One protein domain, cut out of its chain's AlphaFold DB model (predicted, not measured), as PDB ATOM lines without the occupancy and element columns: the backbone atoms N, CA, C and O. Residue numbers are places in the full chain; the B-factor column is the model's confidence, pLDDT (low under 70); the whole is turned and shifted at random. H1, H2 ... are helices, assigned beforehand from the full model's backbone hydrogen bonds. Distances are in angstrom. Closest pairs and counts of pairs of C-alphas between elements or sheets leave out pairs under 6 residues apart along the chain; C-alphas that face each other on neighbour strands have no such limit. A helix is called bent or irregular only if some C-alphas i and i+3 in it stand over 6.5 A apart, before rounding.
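This is residues 667 to 742 and 776 to 803 of the 808 residues of the protein "BREX system P-loop protein BrxC" of Chryseobacterium haifense (UniProt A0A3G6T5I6). Three helices side by side, H1, H2 and the bent H3, make a slim up-and-down bundle, with H2 running against the other two; H4 is a separate helix off to one side, touching no helix. H2 follows H1 after a short loop and turns tightly into H3, whose two arms H3a and H3b both pack on H1 and H2. The printed part has 104 residues with four named helices, in the order H1, H2, H3, H4, and no named strand; the class is all helix. The whole is loose, with a radius of gyration of the C-alphas of 18.1 A, and its outline is flat, spanning 50 by 43 by 19 A.

H1 holds residues 667 to 680 and is 19.9 A long, beginning at C-alpha 667 (40.368, 31.989, -24.980). H2 holds residues 690 to 709, 28.5 A; it has a kink of 43 degrees near residue 697 and is irregular, but only just, with C-alphas 696 and 699 6.9 A apart. H3, residues 713 to 739, was assigned as one helix by its hydrogen bonds but is bent, with C-alphas 724 and 727 6.6 A apart. Its arms are H3a, residues 713 to 724, 16.8 A, and H3b, residues 727 to 739, 18.4 A. H4 holds residues 782 to 801, 28.5 A, ending at C-alpha 801 (23.274, -0.182, -27.898).

H1, H2, H3a and H3b form a bundle, a group of helices and arms with aligned packing. H1 and H2, a helical hairpin, touch at a shallow tilt of 6 degrees, opposite ways; their closest C-alphas, of Ile 669 and Ile 704, are 5.7 A apart. H1 touches H3a at a shallow tilt of 10 degrees, the same way, with the C-alphas of Ala 668 and Met 720 closest at 5.3 A. H1, with residues 675 to 679 alone, only just touches H3b, with 3 pairs of C-alphas within 8 A, the closest those of Val 675 and Tyr 728 at 6.9 A. H2 and H3a, also a helical hairpin, only just touch, with 3 pairs within 8 A; the C-alphas of Leu 707 and Met 716 are closest at 6.7 A. H2 touches H3b with residues 692 to 700 alone, opposite ways, the C-alphas of Ile 696 and Gln 731 closest at 6.1 A. H3a and H3b are near each other, at a shallow tilt of 30 degrees. H4 is apart from H1, H2, H3a and H3b. Each O i to N i+4 pair is within hydrogen-bond range in H1, H3a, H3b and H4; in H2, 13 of 16 are.

The two C-alphas farthest apart, of Ala 691 and Thr 781, are 52.8 A apart. Residues 789 to 803, of which 789 to 801 belong to H4, stand free. Residues 743 to 775 are not printed; C-alphas 742 and 776 are 44.8 A apart across this cut, which lies in the link from H3 to H4. Of the links printed whole, H1 to H2 is short and H2 to H3 tight. Mean pLDDT of the printed part is 86.1, and residues 741 to 742 are under 70.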
ATOM      1  N   LYS A 667      40.894  33.131 -24.211       89.31
ATOM      2  CA  LYS A 667      40.368  31.989 -24.980       89.31
ATOM      3  C   LYS A 667      40.050  30.794 -24.083       89.31
ATOM      4  O   LYS A 667      38.993  30.188 -24.234       89.31
ATOM      5  N   ALA A 668      40.929  30.468 -23.136       88.69
ATOM      6  CA  ALA A 668      40.721  29.332 -22.246       88.69
ATOM      7  C   ALA A 668      39.565  29.534 -21.259       88.69
ATOM      8  O   ALA A 668      38.778  28.610 -21.028       88.69
ATOM      9  N   ILE A 669      39.432  30.744 -20.714       90.50
ATOM     10  CA  ILE A 669      38.310  31.118 -19.851       90.50
ATOM     11  C   ILE A 669      37.008  31.093 -20.653       90.50
ATOM     12  O   ILE A 669      36.087  30.381 -20.263       90.50
ATOM     13  N   GLN A 670      36.970  31.762 -21.809       90.88
ATOM     14  CA  GLN A 670      35.801  31.786 -22.689       90.88
ATOM     15  C   GLN A 670      35.376  30.369 -23.079       90.88
ATOM     16  O   GLN A 670      34.199  30.031 -22.997       90.88
ATOM     17  N   LYS A 671      36.331  29.494 -23.426       88.75
ATOM     18  CA  LYS A 671      36.009  28.109 -23.771       88.75
ATOM     19  C   LYS A 671      35.402  27.343 -22.598       88.75
ATOM     20  O   LYS A 671      34.487  26.547 -22.782       88.75
ATOM     21  N   THR A 672      35.897  27.593 -21.390       88.88
ATOM     22  CA  THR A 672      35.349  26.992 -20.169       88.88
ATOM     23  C   THR A 672      33.936  27.499 -19.880       88.88
ATOM     24  O   THR A 672      33.061  26.708 -19.535       88.88
ATOM     25  N   GLU A 673      33.683  28.790 -20.085       91.00
ATOM     26  CA  GLU A 673      32.357  29.402 -19.949       91.00
ATOM     27  C   GLU A 673      31.359  28.882 -20.995       91.00
ATOM     28  O   GLU A 673      30.215  28.587 -20.647       91.00
ATOM     29  N   GLU A 674      31.789  28.682 -22.245       89.62
ATOM     30  CA  GLU A 674      30.986  28.027 -23.288       89.62
ATOM     31  C   GLU A 674      30.566  26.613 -22.862       89.62
ATOM     32  O   GLU A 674      29.396  26.249 -22.979       89.62
ATOM     33  N   VAL A 675      31.496  25.819 -22.321       87.94
ATOM     34  CA  VAL A 675      31.208  24.459 -21.836       87.94
ATOM     35  C   VAL A 675      30.236  24.484 -20.650       87.94
ATOM     36  O   VAL A 675      29.301  23.682 -20.611       87.94
ATOM     37  N   ILE A 676      30.394  25.431 -19.718       88.75
ATOM     38  CA  ILE A 676      29.430  25.661 -18.627       88.75
ATOM     39  C   ILE A 676      28.040  25.976 -19.198       88.75
ATOM     40  O   ILE A 676      27.047  25.417 -18.731       88.75
ATOM     41  N   ALA A 677      27.954  26.856 -20.201       89.06
ATOM     42  CA  ALA A 677      26.689  27.215 -20.834       89.06
ATOM     43  C   ALA A 677      26.025  25.997 -21.494       89.06
ATOM     44  O   ALA A 677      24.833  25.775 -21.286       89.06
ATOM     45  N   ILE A 678      26.797  25.158 -22.196       87.00
ATOM     46  CA  ILE A 678      26.303  23.903 -22.785       87.00
ATOM     47  C   ILE A 678      25.760  22.969 -21.694       87.00
ATOM     48  O   ILE A 678      24.658  22.443 -21.844       87.00
ATOM     49  N   ILE A 679      26.469  22.787 -20.574       86.56
ATOM     50  CA  ILE A 679      25.984  21.950 -19.460       86.56
ATOM     51  C   ILE A 679      24.639  22.450 -18.922       86.56
ATOM     52  O   ILE A 679      23.746  21.638 -18.691       86.56
ATOM     53  N   LYS A 680      24.462  23.769 -18.776       86.94
ATOM     54  CA  LYS A 680      23.204  24.365 -18.290       86.94
ATOM     55  C   LYS A 680      22.006  24.107 -19.213       86.94
ATOM     56  O   LYS A 680      20.870  24.106 -18.747       86.94
ATOM     57  N   THR A 681      22.236  23.867 -20.506       85.69
ATOM     58  CA  THR A 681      21.159  23.506 -21.451       85.69
ATOM     59  C   THR A 681      20.703  22.050 -21.336       85.69
ATOM     60  O   THR A 681      19.673  21.691 -21.902       85.69
ATOM     61  N   ASN A 682      21.431  21.201 -20.603       84.69
ATOM     62  CA  ASN A 682      21.066  19.801 -20.428       84.69
ATOM     63  C   ASN A 682      19.780  19.670 -19.588       84.69
ATOM     64  O   ASN A 682      19.699  20.193 -18.476       84.69
ATOM     65  N   GLU A 683      18.777  18.948 -20.092       81.06
ATOM     66  CA  GLU A 683      17.490  18.779 -19.399       81.06
ATOM     67  C   GLU A 683      17.633  18.145 -18.009       81.06
ATOM     68  O   GLU A 683      16.931  18.543 -17.079       81.06
ATOM     69  N   ASP A 684      18.559  17.195 -17.848       82.50
ATOM     70  CA  ASP A 684      18.792  16.504 -16.580       82.50
ATOM     71  C   ASP A 684      19.454  17.447 -15.550       82.50
ATOM     72  O   ASP A 684      19.151  17.372 -14.362       82.50
ATOM     73  N   TYR A 685      20.270  18.417 -15.990       86.25
ATOM     74  CA  TYR A 685      20.862  19.437 -15.110       86.25
ATOM     75  C   TYR A 685      19.798  20.344 -14.470       86.25
ATOM     76  O   TYR A 685      19.860  20.648 -13.278       86.25
ATOM     77  N   ASN A 686      18.773  20.727 -15.239       83.88
ATOM     78  CA  ASN A 686      17.689  21.596 -14.765       83.88
ATOM     79  C   ASN A 686      16.733  20.905 -13.773       83.88
ATOM     80  O   ASN A 686      15.915  21.575 -13.149       83.88
ATOM     81  N   ARG A 687      16.839  19.579 -13.598       83.31
ATOM     82  CA  ARG A 687      16.073  18.803 -12.605       83.31
ATOM     83  C   ARG A 687      16.769  18.697 -11.242       83.31
ATOM     84  O   ARG A 687      16.150  18.231 -10.290       83.31
ATOM     85  N   LEU A 688      18.043  19.082 -11.152       85.12
ATOM     86  CA  LEU A 688      18.841  19.023  -9.925       85.12
ATOM     87  C   LEU A 688      18.490  20.154  -8.944       85.12
ATOM     88  O   LEU A 688      17.997  21.206  -9.345       85.12
ATOM     89  N   SER A 689      18.803  19.955  -7.658       85.94
ATOM     90  CA  SER A 689      18.726  21.011  -6.638       85.94
ATOM     91  C   SER A 689      19.773  22.111  -6.886       85.94
ATOM     92  O   SER A 689      20.812  21.850  -7.492       85.94
ATOM     93  N   GLU A 690      19.565  23.330  -6.376       83.38
ATOM     94  CA  GLU A 690      20.548  24.426  -6.516       83.38
ATOM     95  C   GLU A 690      21.933  24.068  -5.934       83.38
ATOM     96  O   GLU A 690      22.974  24.453  -6.477       83.38
ATOM     97  N   ALA A 691      21.961  23.280  -4.851       85.56
ATOM     98  CA  ALA A 691      23.200  22.800  -4.240       85.56
ATOM     99  C   ALA A 691      23.964  21.847  -5.178       85.56
ATOM    100  O   ALA A 691      25.180  21.977  -5.350       85.56
ATOM    101  N   ASP A 692      23.251  20.935  -5.841       85.56
ATOM    102  CA  ASP A 692      23.835  19.988  -6.793       85.56
ATOM    103  C   ASP A 692      24.247  20.671  -8.103       85.56
ATOM    104  O   ASP A 692      25.328  20.402  -8.626       85.56
ATOM    105  N   GLN A 693      23.457  21.631  -8.590       86.50
ATOM    106  CA  GLN A 693      23.817  22.469  -9.738       86.50
ATOM    107  C   GLN A 693      25.131  23.225  -9.502       86.50
ATOM    108  O   GLN A 693      25.985  23.279 -10.391       86.50
ATOM    109  N   THR A 694      25.324  23.761  -8.293       87.00
ATOM    110  CA  THR A 694      26.567  24.435  -7.891       87.00
ATOM    111  C   THR A 694      27.739  23.455  -7.836       87.00
ATOM    112  O   THR A 694      28.830  23.757  -8.325       87.00
ATOM    113  N   LYS A 695      27.517  22.247  -7.303       88.06
ATOM    114  CA  LYS A 695      28.536  21.191  -7.211       88.06
ATOM    115  C   LYS A 695      29.031  20.726  -8.585       88.06
ATOM    116  O   LYS A 695      30.226  20.488  -8.744       88.06
ATOM    117  N   ILE A 696      28.142  20.643  -9.574       89.88
ATOM    118  CA  ILE A 696      28.488  20.288 -10.960       89.88
ATOM    119  C   ILE A 696      29.332  21.378 -11.640       89.88
ATOM    120  O   ILE A 696      30.250  21.067 -12.402       89.88
ATOM    121  N   LEU A 697      29.053  22.656 -11.360       91.50
ATOM    122  CA  LEU A 697      29.776  23.775 -11.977       91.50
ATOM    123  C   LEU A 697      31.084  24.143 -11.266       91.50
ATOM    124  O   LEU A 697      31.997  24.659 -11.914       91.50
ATOM    125  N   SER A 698      31.206  23.867  -9.964       91.12
ATOM    126  CA  SER A 698      32.378  24.217  -9.147       91.12
ATOM    127  C   SER A 698      33.719  23.786  -9.768       91.12
ATOM    128  O   SER A 698      34.604  24.636  -9.850       91.12
ATOM    129  N   PRO A 699      33.883  22.564 -10.312       91.94
ATOM    130  CA  PRO A 699      35.135  22.162 -10.953       91.94
ATOM    131  C   PRO A 699      35.538  23.024 -12.159       91.94
ATOM    132  O   PRO A 699      36.725  23.236 -12.383       91.94
ATOM    133  N   PHE A 700      34.580  23.546 -12.934       91.69
ATOM    134  CA  PHE A 700      34.888  24.473 -14.030       91.69
ATOM    135  C   PHE A 700      35.262  25.858 -13.503       91.69
ATOM    136  O   PHE A 700      36.174  26.495 -14.026       91.69
ATOM    137  N   GLN A 701      34.594  26.310 -12.440       90.88
ATOM    138  CA  GLN A 701      34.914  27.581 -11.796       90.88
ATOM    139  C   GLN A 701      36.319  27.567 -11.172       90.88
ATOM    140  O   GLN A 701      37.027  28.575 -11.229       90.88
ATOM    141  N   ASP A 702      36.744  26.422 -10.638       91.19
ATOM    142  CA  ASP A 702      38.101  26.207 -10.138       91.19
ATOM    143  C   ASP A 702      39.136  26.291 -11.265       91.19
ATOM    144  O   ASP A 702      40.169  26.940 -11.094       91.19
ATOM    145  N   GLU A 703      38.860  25.709 -12.437       91.00
ATOM    146  CA  GLU A 703      39.740  25.843 -13.606       91.00
ATOM    147  C   GLU A 703      39.809  27.291 -14.116       91.00
ATOM    148  O   GLU A 703      40.906  27.787 -14.377       91.00
ATOM    149  N   ILE A 704      38.692  28.031 -14.147       90.75
ATOM    150  CA  ILE A 704      38.700  29.476 -14.451       90.75
ATOM    151  C   ILE A 704      39.580  30.237 -13.447       90.75
ATOM    152  O   ILE A 704      40.376  31.095 -13.834       90.75
ATOM    153  N   ASN A 705      39.480  29.921 -12.154       90.62
ATOM    154  CA  ASN A 705      40.292  30.570 -11.126       90.62
ATOM    155  C   ASN A 705      41.786  30.238 -11.265       90.62
ATOM    156  O   ASN A 705      42.616  31.133 -11.102       90.62
ATOM    157  N   LYS A 706      42.143  29.000 -11.632       90.94
ATOM    158  CA  LYS A 706      43.532  28.620 -11.948       90.94
ATOM    159  C   LYS A 706      44.052  29.340 -13.195       90.94
ATOM    160  O   LYS A 706      45.201  29.777 -13.211       90.94
ATOM    161  N   LEU A 707      43.221  29.511 -14.225       90.62
ATOM    162  CA  LEU A 707      43.598  30.210 -15.457       90.62
ATOM    163  C   LEU A 707      43.926  31.693 -15.219       90.62
ATOM    164  O   LEU A 707      44.843  32.216 -15.855       90.62
ATOM    165  N   LYS A 708      43.258  32.358 -14.262       88.38
ATOM    166  CA  LYS A 708      43.526  33.770 -13.915       88.38
ATOM    167  C   LYS A 708      44.979  34.030 -13.502       88.38
ATOM    168  O   LYS A 708      45.519  35.081 -13.835       88.38
ATOM    169  N   SER A 709      45.615  33.095 -12.797       86.38
ATOM    170  CA  SER A 709      47.005  33.226 -12.332       86.38
ATOM    171  C   SER A 709      48.018  32.441 -13.170       86.38
ATOM    172  O   SER A 709      49.225  32.578 -12.955       86.38
ATOM    173  N   GLN A 710      47.559  31.654 -14.148       88.38
ATOM    174  CA  GLN A 710      48.426  30.888 -15.035       88.38
ATOM    175  C   GLN A 710      49.259  31.824 -15.926       88.38
ATOM    176  O   GLN A 710      48.776  32.844 -16.433       88.38
ATOM    177  N   ARG A 711      50.531  31.459 -16.113       85.00
ATOM    178  CA  ARG A 711      51.503  32.211 -16.923       85.00
ATOM    179  C   ARG A 711      52.011  31.428 -18.130       85.00
ATOM    180  O   ARG A 711      52.502  32.052 -19.059       85.00
ATOM    181  N   TYR A 712      51.882  30.101 -18.138       88.31
ATOM    182  CA  TYR A 712      52.366  29.257 -19.232       88.31
ATOM    183  C   TYR A 712      51.274  28.993 -20.269       88.31
ATOM    184  O   TYR A 712      50.244  28.396 -19.943       88.31
ATOM    185  N   ILE A 713      51.531  29.377 -21.521       86.88
ATOM    186  CA  ILE A 713      50.582  29.231 -22.635       86.88
ATOM    187  C   ILE A 713      50.251  27.752 -22.884       86.88
ATOM    188  O   ILE A 713      49.083  27.399 -23.045       86.88
ATOM    189  N   GLY A 714      51.252  26.865 -22.829       85.50
ATOM    190  CA  GLY A 714      51.047  25.422 -22.997       85.50
ATOM    191  C   GLY A 714      50.054  24.835 -21.986       85.50
ATOM    192  O   GLY A 714      49.170  24.062 -22.355       85.50
ATOM    193  N   ASN A 715      50.121  25.273 -20.725       87.75
ATOM    194  CA  ASN A 715      49.180  24.833 -19.694       87.75
ATOM    195  C   ASN A 715      47.765  25.360 -19.952       87.75
ATOM    196  O   ASN A 715      46.812  24.607 -19.788       87.75
ATOM    197  N   MET A 716      47.616  26.610 -20.404       89.50
ATOM    198  CA  MET A 716      46.304  27.177 -20.753       89.50
ATOM    199  C   MET A 716      45.640  26.400 -21.895       89.50
ATOM    200  O   MET A 716      44.458  26.064 -21.813       89.50
ATOM    201  N   ARG A 717      46.413  26.048 -22.931       87.81
ATOM    202  CA  ARG A 717      45.936  25.220 -24.048       87.81
ATOM    203  C   ARG A 717      45.536  23.820 -23.601       87.81
ATOM    204  O   ARG A 717      44.467  23.346 -23.974       87.81
ATOM    205  N   ASN A 718      46.335  23.192 -22.744       87.88
ATOM    206  CA  ASN A 718      45.995  21.891 -22.174       87.88
ATOM    207  C   ASN A 718      44.727  21.951 -21.311       87.88
ATOM    208  O   ASN A 718      43.893  21.051 -21.402       87.88
ATOM    209  N   THR A 719      44.531  23.018 -20.525       89.00
ATOM    210  CA  THR A 719      43.295  23.222 -19.757       89.00
ATOM    211  C   THR A 719      42.078  23.320 -20.676       89.00
ATOM    212  O   THR A 719      41.063  22.703 -20.368       89.00
ATOM    213  N   MET A 720      42.166  23.996 -21.830       86.44
ATOM    214  CA  MET A 720      41.057  24.037 -22.803       86.44
ATOM    215  C   MET A 720      40.631  22.642 -23.267       86.44
ATOM    216  O   MET A 720      39.435  22.339 -23.295       86.44
ATOM    217  N   VAL A 721      41.602  21.787 -23.600       86.81
ATOM    218  CA  VAL A 721      41.350  20.400 -24.025       86.81
ATOM    219  C   VAL A 721      40.784  19.578 -22.865       86.81
ATOM    220  O   VAL A 721      39.776  18.888 -23.015       86.81
ATOM    221  N   PHE A 722      41.381  19.692 -21.677       88.69
ATOM    222  CA  PHE A 722      40.916  19.005 -20.473       88.69
ATOM    223  C   PHE A 722      39.469  19.369 -20.124       88.69
ATOM    224  O   PHE A 722      38.651  18.478 -19.882       88.69
ATOM    225  N   VAL A 723      39.136  20.660 -20.136       89.25
ATOM    226  CA  VAL A 723      37.795  21.165 -19.837       89.25
ATOM    227  C   VAL A 723      36.783  20.670 -20.865       89.25
ATOM    228  O   VAL A 723      35.773  20.077 -20.480       89.25
ATOM    229  N   SER A 724      37.078  20.871 -22.153       83.94
ATOM    230  CA  SER A 724      36.148  20.565 -23.246       83.94
ATOM    231  C   SER A 724      35.879  19.074 -23.360       83.94
ATOM    232  O   SER A 724      34.744  18.656 -23.555       83.94
ATOM    233  N   GLU A 725      36.911  18.250 -23.212       81.50
ATOM    234  CA  GLU A 725      36.768  16.842 -23.526       81.50
ATOM    235  C   GLU A 725      36.590  15.965 -22.268       81.50
ATOM    236  O   GLU A 725      35.837  14.985 -22.277       81.50
ATOM    237  N   PHE A 726      37.341  16.218 -21.184       86.25
ATOM    238  CA  PHE A 726      37.382  15.328 -20.005       86.25
ATOM    239  C   PHE A 726      36.394  15.787 -18.947       86.25
ATOM    240  O   PHE A 726      35.509  15.025 -18.554       86.25
ATOM    241  N   LEU A 727      36.550  17.030 -18.492       88.38
ATOM    242  CA  LEU A 727      35.761  17.563 -17.394       88.38
ATOM    243  C   LEU A 727      34.285  17.652 -17.784       88.38
ATOM    244  O   LEU A 727      33.444  17.216 -17.005       88.38
ATOM    245  N   TYR A 728      33.985  18.090 -19.012       88.12
ATOM    246  CA  TYR A 728      32.636  18.065 -19.583       88.12
ATOM    247  C   TYR A 728      31.961  16.691 -19.456       88.12
ATOM    248  O   TYR A 728      30.943  16.553 -18.779       88.12
ATOM    249  N   THR A 729      32.572  15.647 -20.023       85.56
ATOM    250  CA  THR A 729      32.027  14.277 -19.993       85.56
ATOM    251  C   THR A 729      31.903  13.736 -18.566       85.56
ATOM    252  O   THR A 729      30.931  13.053 -18.232       85.56
ATOM    253  N   LYS A 730      32.868  14.049 -17.690       87.94
ATOM    254  CA  LYS A 730      32.826  13.659 -16.276       87.94
ATOM    255  C   LYS A 730      31.632  14.290 -15.555       87.94
ATOM    256  O   LYS A 730      30.955  13.593 -14.806       87.94
ATOM    257  N   GLN A 731      31.356  15.571 -15.796       89.50
ATOM    258  CA  GLN A 731      30.231  16.258 -15.163       89.50
ATOM    259  C   GLN A 731      28.876  15.819 -15.728       89.50
ATOM    260  O   GLN A 731      27.935  15.674 -14.957       89.50
ATOM    261  N   LEU A 732      28.779  15.493 -17.023       85.44
ATOM    262  CA  LEU A 732      27.570  14.866 -17.580       85.44
ATOM    263  C   LEU A 732      27.229  13.536 -16.891       85.44
ATOM    264  O   LEU A 732      26.063  13.261 -16.616       85.44
ATOM    265  N   ASN A 733      28.239  12.726 -16.570       85.38
ATOM    266  CA  ASN A 733      28.046  11.491 -15.810       85.38
ATOM    267  C   ASN A 733      27.605  11.735 -14.364       85.38
ATOM    268  O   ASN A 733      26.747  11.012 -13.859       85.38
ATOM    269  N   GLU A 734      28.162  12.752 -13.703       84.75
ATOM    270  CA  GLU A 734      27.757  13.103 -12.339       84.75
ATOM    271  C   GLU A 734      26.325  13.667 -12.306       84.75
ATOM    272  O   GLU A 734      25.569  13.325 -11.402       84.75
ATOM    273  N   ILE A 735      25.900  14.422 -13.331       85.06
ATOM    274  CA  ILE A 735      24.498  14.847 -13.493       85.06
ATOM    275  C   ILE A 735      23.576  13.626 -13.533       85.06
ATOM    276  O   ILE A 735      22.621  13.561 -12.763       85.06
ATOM    277  N   VAL A 736      23.869  12.627 -14.374       83.81
ATOM    278  CA  VAL A 736      23.019  11.426 -14.450       83.81
ATOM    279  C   VAL A 736      22.980  10.685 -13.121       83.81
ATOM    280  O   VAL A 736      21.910  10.250 -12.694       83.81
ATOM    281  N   ARG A 737      24.122  10.563 -12.441       83.19
ATOM    282  CA  ARG A 737      24.193   9.920 -11.127       83.19
ATOM    283  C   ARG A 737      23.295  10.611 -10.098       83.19
ATOM    284  O   ARG A 737      22.671   9.916  -9.309       83.19
ATOM    285  N   LEU A 738      23.238  11.942 -10.101       82.12
ATOM    286  CA  LEU A 738      22.444  12.718  -9.143       82.12
ATOM    287  C   LEU A 738      20.941  12.735  -9.481       82.12
ATOM    288  O   LEU A 738      20.121  12.803  -8.571       82.12
ATOM    289  N   VAL A 739      20.569  12.639 -10.765       80.19
ATOM    290  CA  VAL A 739      19.158  12.566 -11.206       80.19
ATOM    291  C   VAL A 739      18.579  11.152 -11.080       80.19
ATOM    292  O   VAL A 739      17.369  10.993 -10.916       80.19
ATOM    293  N   THR A 740      19.414  10.112 -11.154       72.06
ATOM    294  CA  THR A 740      18.941   8.725 -11.057       72.06
ATOM    295  C   THR A 740      18.750   8.341  -9.584       72.06
ATOM    296  O   THR A 740      19.731   8.324  -8.841       72.06
ATOM    297  N   PRO A 741      17.529   8.007  -9.128       59.78
ATOM    298  CA  PRO A 741      17.310   7.599  -7.745       59.78
ATOM    299  C   PRO A 741      18.059   6.293  -7.442       59.78
ATOM    300  O   PRO A 741      18.009   5.346  -8.228       59.78
ATOM    301  N   GLU A 742      18.734   6.226  -6.289       53.06
ATOM    302  CA  GLU A 742      19.318   4.974  -5.796       53.06
ATOM    303  C   GLU A 742      18.229   3.887  -5.701       53.06
ATOM    304  O   GLU A 742      17.103   4.183  -5.274       53.06
ATOM    305  N   LYS A 776      43.319   0.622 -42.053       81.06
ATOM    306  CA  LYS A 776      44.284   1.450 -42.800       81.06
ATOM    307  C   LYS A 776      44.803   2.590 -41.914       81.06
ATOM    308  O   LYS A 776      44.086   3.095 -41.055       81.06
ATOM    309  N   THR A 777      46.050   3.004 -42.129       81.44
ATOM    310  CA  THR A 777      46.711   4.079 -41.360       81.44
ATOM    311  C   THR A 777      46.523   5.475 -41.960       81.44
ATOM    312  O   THR A 777      46.897   6.460 -41.332       81.44
ATOM    313  N   GLU A 778      45.966   5.575 -43.167       81.69
ATOM    314  CA  GLU A 778      45.761   6.821 -43.912       81.69
ATOM    315  C   GLU A 778      44.551   6.691 -44.856       81.69
ATOM    316  O   GLU A 778      44.222   5.585 -45.289       81.69
ATOM    317  N   LEU A 779      43.895   7.814 -45.169       88.19
ATOM    318  CA  LEU A 779      42.769   7.891 -46.108       88.19
ATOM    319  C   LEU A 779      43.285   8.462 -47.437       88.19
ATOM    320  O   LEU A 779      43.703   9.619 -47.472       88.19
ATOM    321  N   ARG A 780      43.309   7.659 -48.509       87.38
ATOM    322  CA  ARG A 780      43.876   8.054 -49.817       87.38
ATOM    323  C   ARG A 780      42.819   8.272 -50.892       87.38
ATOM    324  O   ARG A 780      43.076   8.986 -51.856       87.38
ATOM    325  N   THR A 781      41.656   7.651 -50.739       90.19
ATOM    326  CA  THR A 781      40.553   7.683 -51.705       90.19
ATOM    327  C   THR A 781      39.231   8.059 -51.037       90.19
ATOM    328  O   THR A 781      39.096   7.982 -49.817       90.19
ATOM    329  N   GLU A 782      38.241   8.460 -51.838       86.50
ATOM    330  CA  GLU A 782      36.881   8.728 -51.351       86.50
ATOM    331  C   GLU A 782      36.257   7.484 -50.695       86.50
ATOM    332  O   GLU A 782      35.624   7.584 -49.644       86.50
ATOM    333  N   ASP A 783      36.534   6.297 -51.240       87.31
ATOM    334  CA  ASP A 783      36.113   5.025 -50.651       87.31
ATOM    335  C   ASP A 783      36.733   4.789 -49.268       87.31
ATOM    336  O   ASP A 783      36.038   4.328 -48.362       87.31
ATOM    337  N   ASP A 784      38.003   5.166 -49.055       86.75
ATOM    338  CA  ASP A 784      38.633   5.077 -47.729       86.75
ATOM    339  C   ASP A 784      37.923   5.979 -46.709       86.75
ATOM    340  O   ASP A 784      37.738   5.580 -45.559       86.75
ATOM    341  N   VAL A 785      37.508   7.186 -47.118       85.31
ATOM    342  CA  VAL A 785      36.759   8.116 -46.258       85.31
ATOM    343  C   VAL A 785      35.406   7.518 -45.885       85.31
ATOM    344  O   VAL A 785      35.054   7.502 -44.705       85.31
ATOM    345  N   ASN A 786      34.670   6.984 -46.860       89.56
ATOM    346  CA  ASN A 786      33.367   6.363 -46.623       89.56
ATOM    347  C   ASN A 786      33.480   5.134 -45.709       89.56
ATOM    348  O   ASN A 786      32.696   4.987 -44.770       89.56
ATOM    349  N   GLU A 787      34.490   4.287 -45.920       85.81
ATOM    350  CA  GLU A 787      34.770   3.119 -45.079       85.81
ATOM    351  C   GLU A 787      35.140   3.533 -43.640       85.81
ATOM    352  O   GLU A 787      34.654   2.943 -42.669       85.81
ATOM    353  N   TYR A 788      35.935   4.595 -43.480       88.06
ATOM    354  CA  TYR A 788      36.279   5.143 -42.169       88.06
ATOM    355  C   TYR A 788      35.058   5.739 -41.454       88.06
ATOM    356  O   TYR A 788      34.826   5.439 -40.280       88.06
ATOM    357  N   VAL A 789      34.222   6.511 -42.151       87.50
ATOM    358  CA  VAL A 789      32.974   7.067 -41.597       87.50
ATOM    359  C   VAL A 789      32.011   5.953 -41.184       87.50
ATOM    360  O   VAL A 789      31.448   6.008 -40.090       87.50
ATOM    361  N   GLU A 790      31.867   4.902 -41.993       88.12
ATOM    362  CA  GLU A 790      31.065   3.727 -41.636       88.12
ATOM    363  C   GLU A 790      31.616   3.001 -40.403       88.12
ATOM    364  O   GLU A 790      30.846   2.578 -39.532       88.12
ATOM    365  N   SER A 791      32.941   2.909 -40.260       85.81
ATOM    366  CA  SER A 791      33.561   2.322 -39.067       85.81
ATOM    367  C   SER A 791      33.288   3.148 -37.799       85.81
ATOM    368  O   SER A 791      32.942   2.574 -36.763       85.81
ATOM    369  N   ILE A 792      33.324   4.486 -37.888       86.06
ATOM    370  CA  ILE A 792      32.930   5.392 -36.795       86.06
ATOM    371  C   ILE A 792      31.452   5.200 -36.462       86.06
ATOM    372  O   ILE A 792      31.105   4.995 -35.295       86.06
ATOM    373  N   ARG A 793      30.581   5.212 -37.480       87.38
ATOM    374  CA  ARG A 793      29.134   5.020 -37.323       87.38
ATOM    375  C   ARG A 793      28.838   3.724 -36.579       87.38
ATOM    376  O   ARG A 793      28.058   3.726 -35.625       87.38
ATOM    377  N   LYS A 794      29.488   2.625 -36.969       86.75
ATOM    378  CA  LYS A 794      29.334   1.315 -36.328       86.75
ATOM    379  C   LYS A 794      29.763   1.347 -34.860       86.75
ATOM    380  O   LYS A 794      28.991   0.909 -34.008       86.75
ATOM    381  N   SER A 795      30.939   1.898 -34.560       85.19
ATOM    382  CA  SER A 795      31.447   1.987 -33.184       85.19
ATOM    383  C   SER A 795      30.589   2.893 -32.290       85.19
ATOM    384  O   SER A 795      30.382   2.580 -31.119       85.19
ATOM    385  N   PHE A 796      30.030   3.982 -32.825       86.38
ATOM    386  CA  PHE A 796      29.125   4.859 -32.076       86.38
ATOM    387  C   PHE A 796      27.791   4.156 -31.797       86.38
ATOM    388  O   PHE A 796      27.333   4.132 -30.656       86.38
ATOM    389  N   LEU A 797      27.195   3.510 -32.807       85.94
ATOM    390  CA  LEU A 797      25.950   2.749 -32.643       85.94
ATOM    391  C   LEU A 797      26.093   1.598 -31.638       85.94
ATOM    392  O   LEU A 797      25.148   1.314 -30.904       85.94
ATOM    393  N   GLU A 798      27.256   0.950 -31.573       85.88
ATOM    394  CA  GLU A 798      27.552  -0.076 -30.566       85.88
ATOM    395  C   GLU A 798      27.493   0.493 -29.142       85.88
ATOM    396  O   GLU A 798      26.839  -0.085 -28.275       85.88
ATOM    397  N   LYS A 799      28.071   1.678 -28.908       83.62
ATOM    398  CA  LYS A 799      27.992   2.339 -27.594       83.62
ATOM    399  C   LYS A 799      26.583   2.798 -27.238       83.62
ATOM    400  O   LYS A 799      26.185   2.634 -26.088       83.62
ATOM    401  N   ILE A 800      25.795   3.259 -28.209       84.00
ATOM    402  CA  ILE A 800      24.372   3.550 -27.985       84.00
ATOM    403  C   ILE A 800      23.594   2.272 -27.606       84.00
ATOM    404  O   ILE A 800      22.775   2.308 -26.687       84.00
ATOM    405  N   LYS A 801      23.877   1.124 -28.249       83.06
ATOM    406  CA  LYS A 801      23.274  -0.182 -27.898       83.06
ATOM    407  C   LYS A 801      23.659  -0.670 -26.498       83.06
ATOM    408  O   LYS A 801      22.851  -1.329 -25.855       83.06
ATOM    409  N   GLU A 802      24.844  -0.315 -26.001       80.00
ATOM    410  CA  GLU A 802      25.280  -0.545 -24.609       80.00
ATOM    411  C   GLU A 802      24.605   0.405 -23.587       80.00
ATOM    412  O   GLU A 802      25.061   0.498 -22.447       80.00
ATOM    413  N   HIS A 803      23.547   1.134 -23.972       77.00
ATOM    414  CA  HIS A 803      22.860   2.154 -23.162       77.00
ATOM    415  C   HIS A 803      23.746   3.334 -22.719       77.00
ATOM    416  O   HIS A 803      23.450   4.020 -21.736       77.00
TER     417      HIS A 803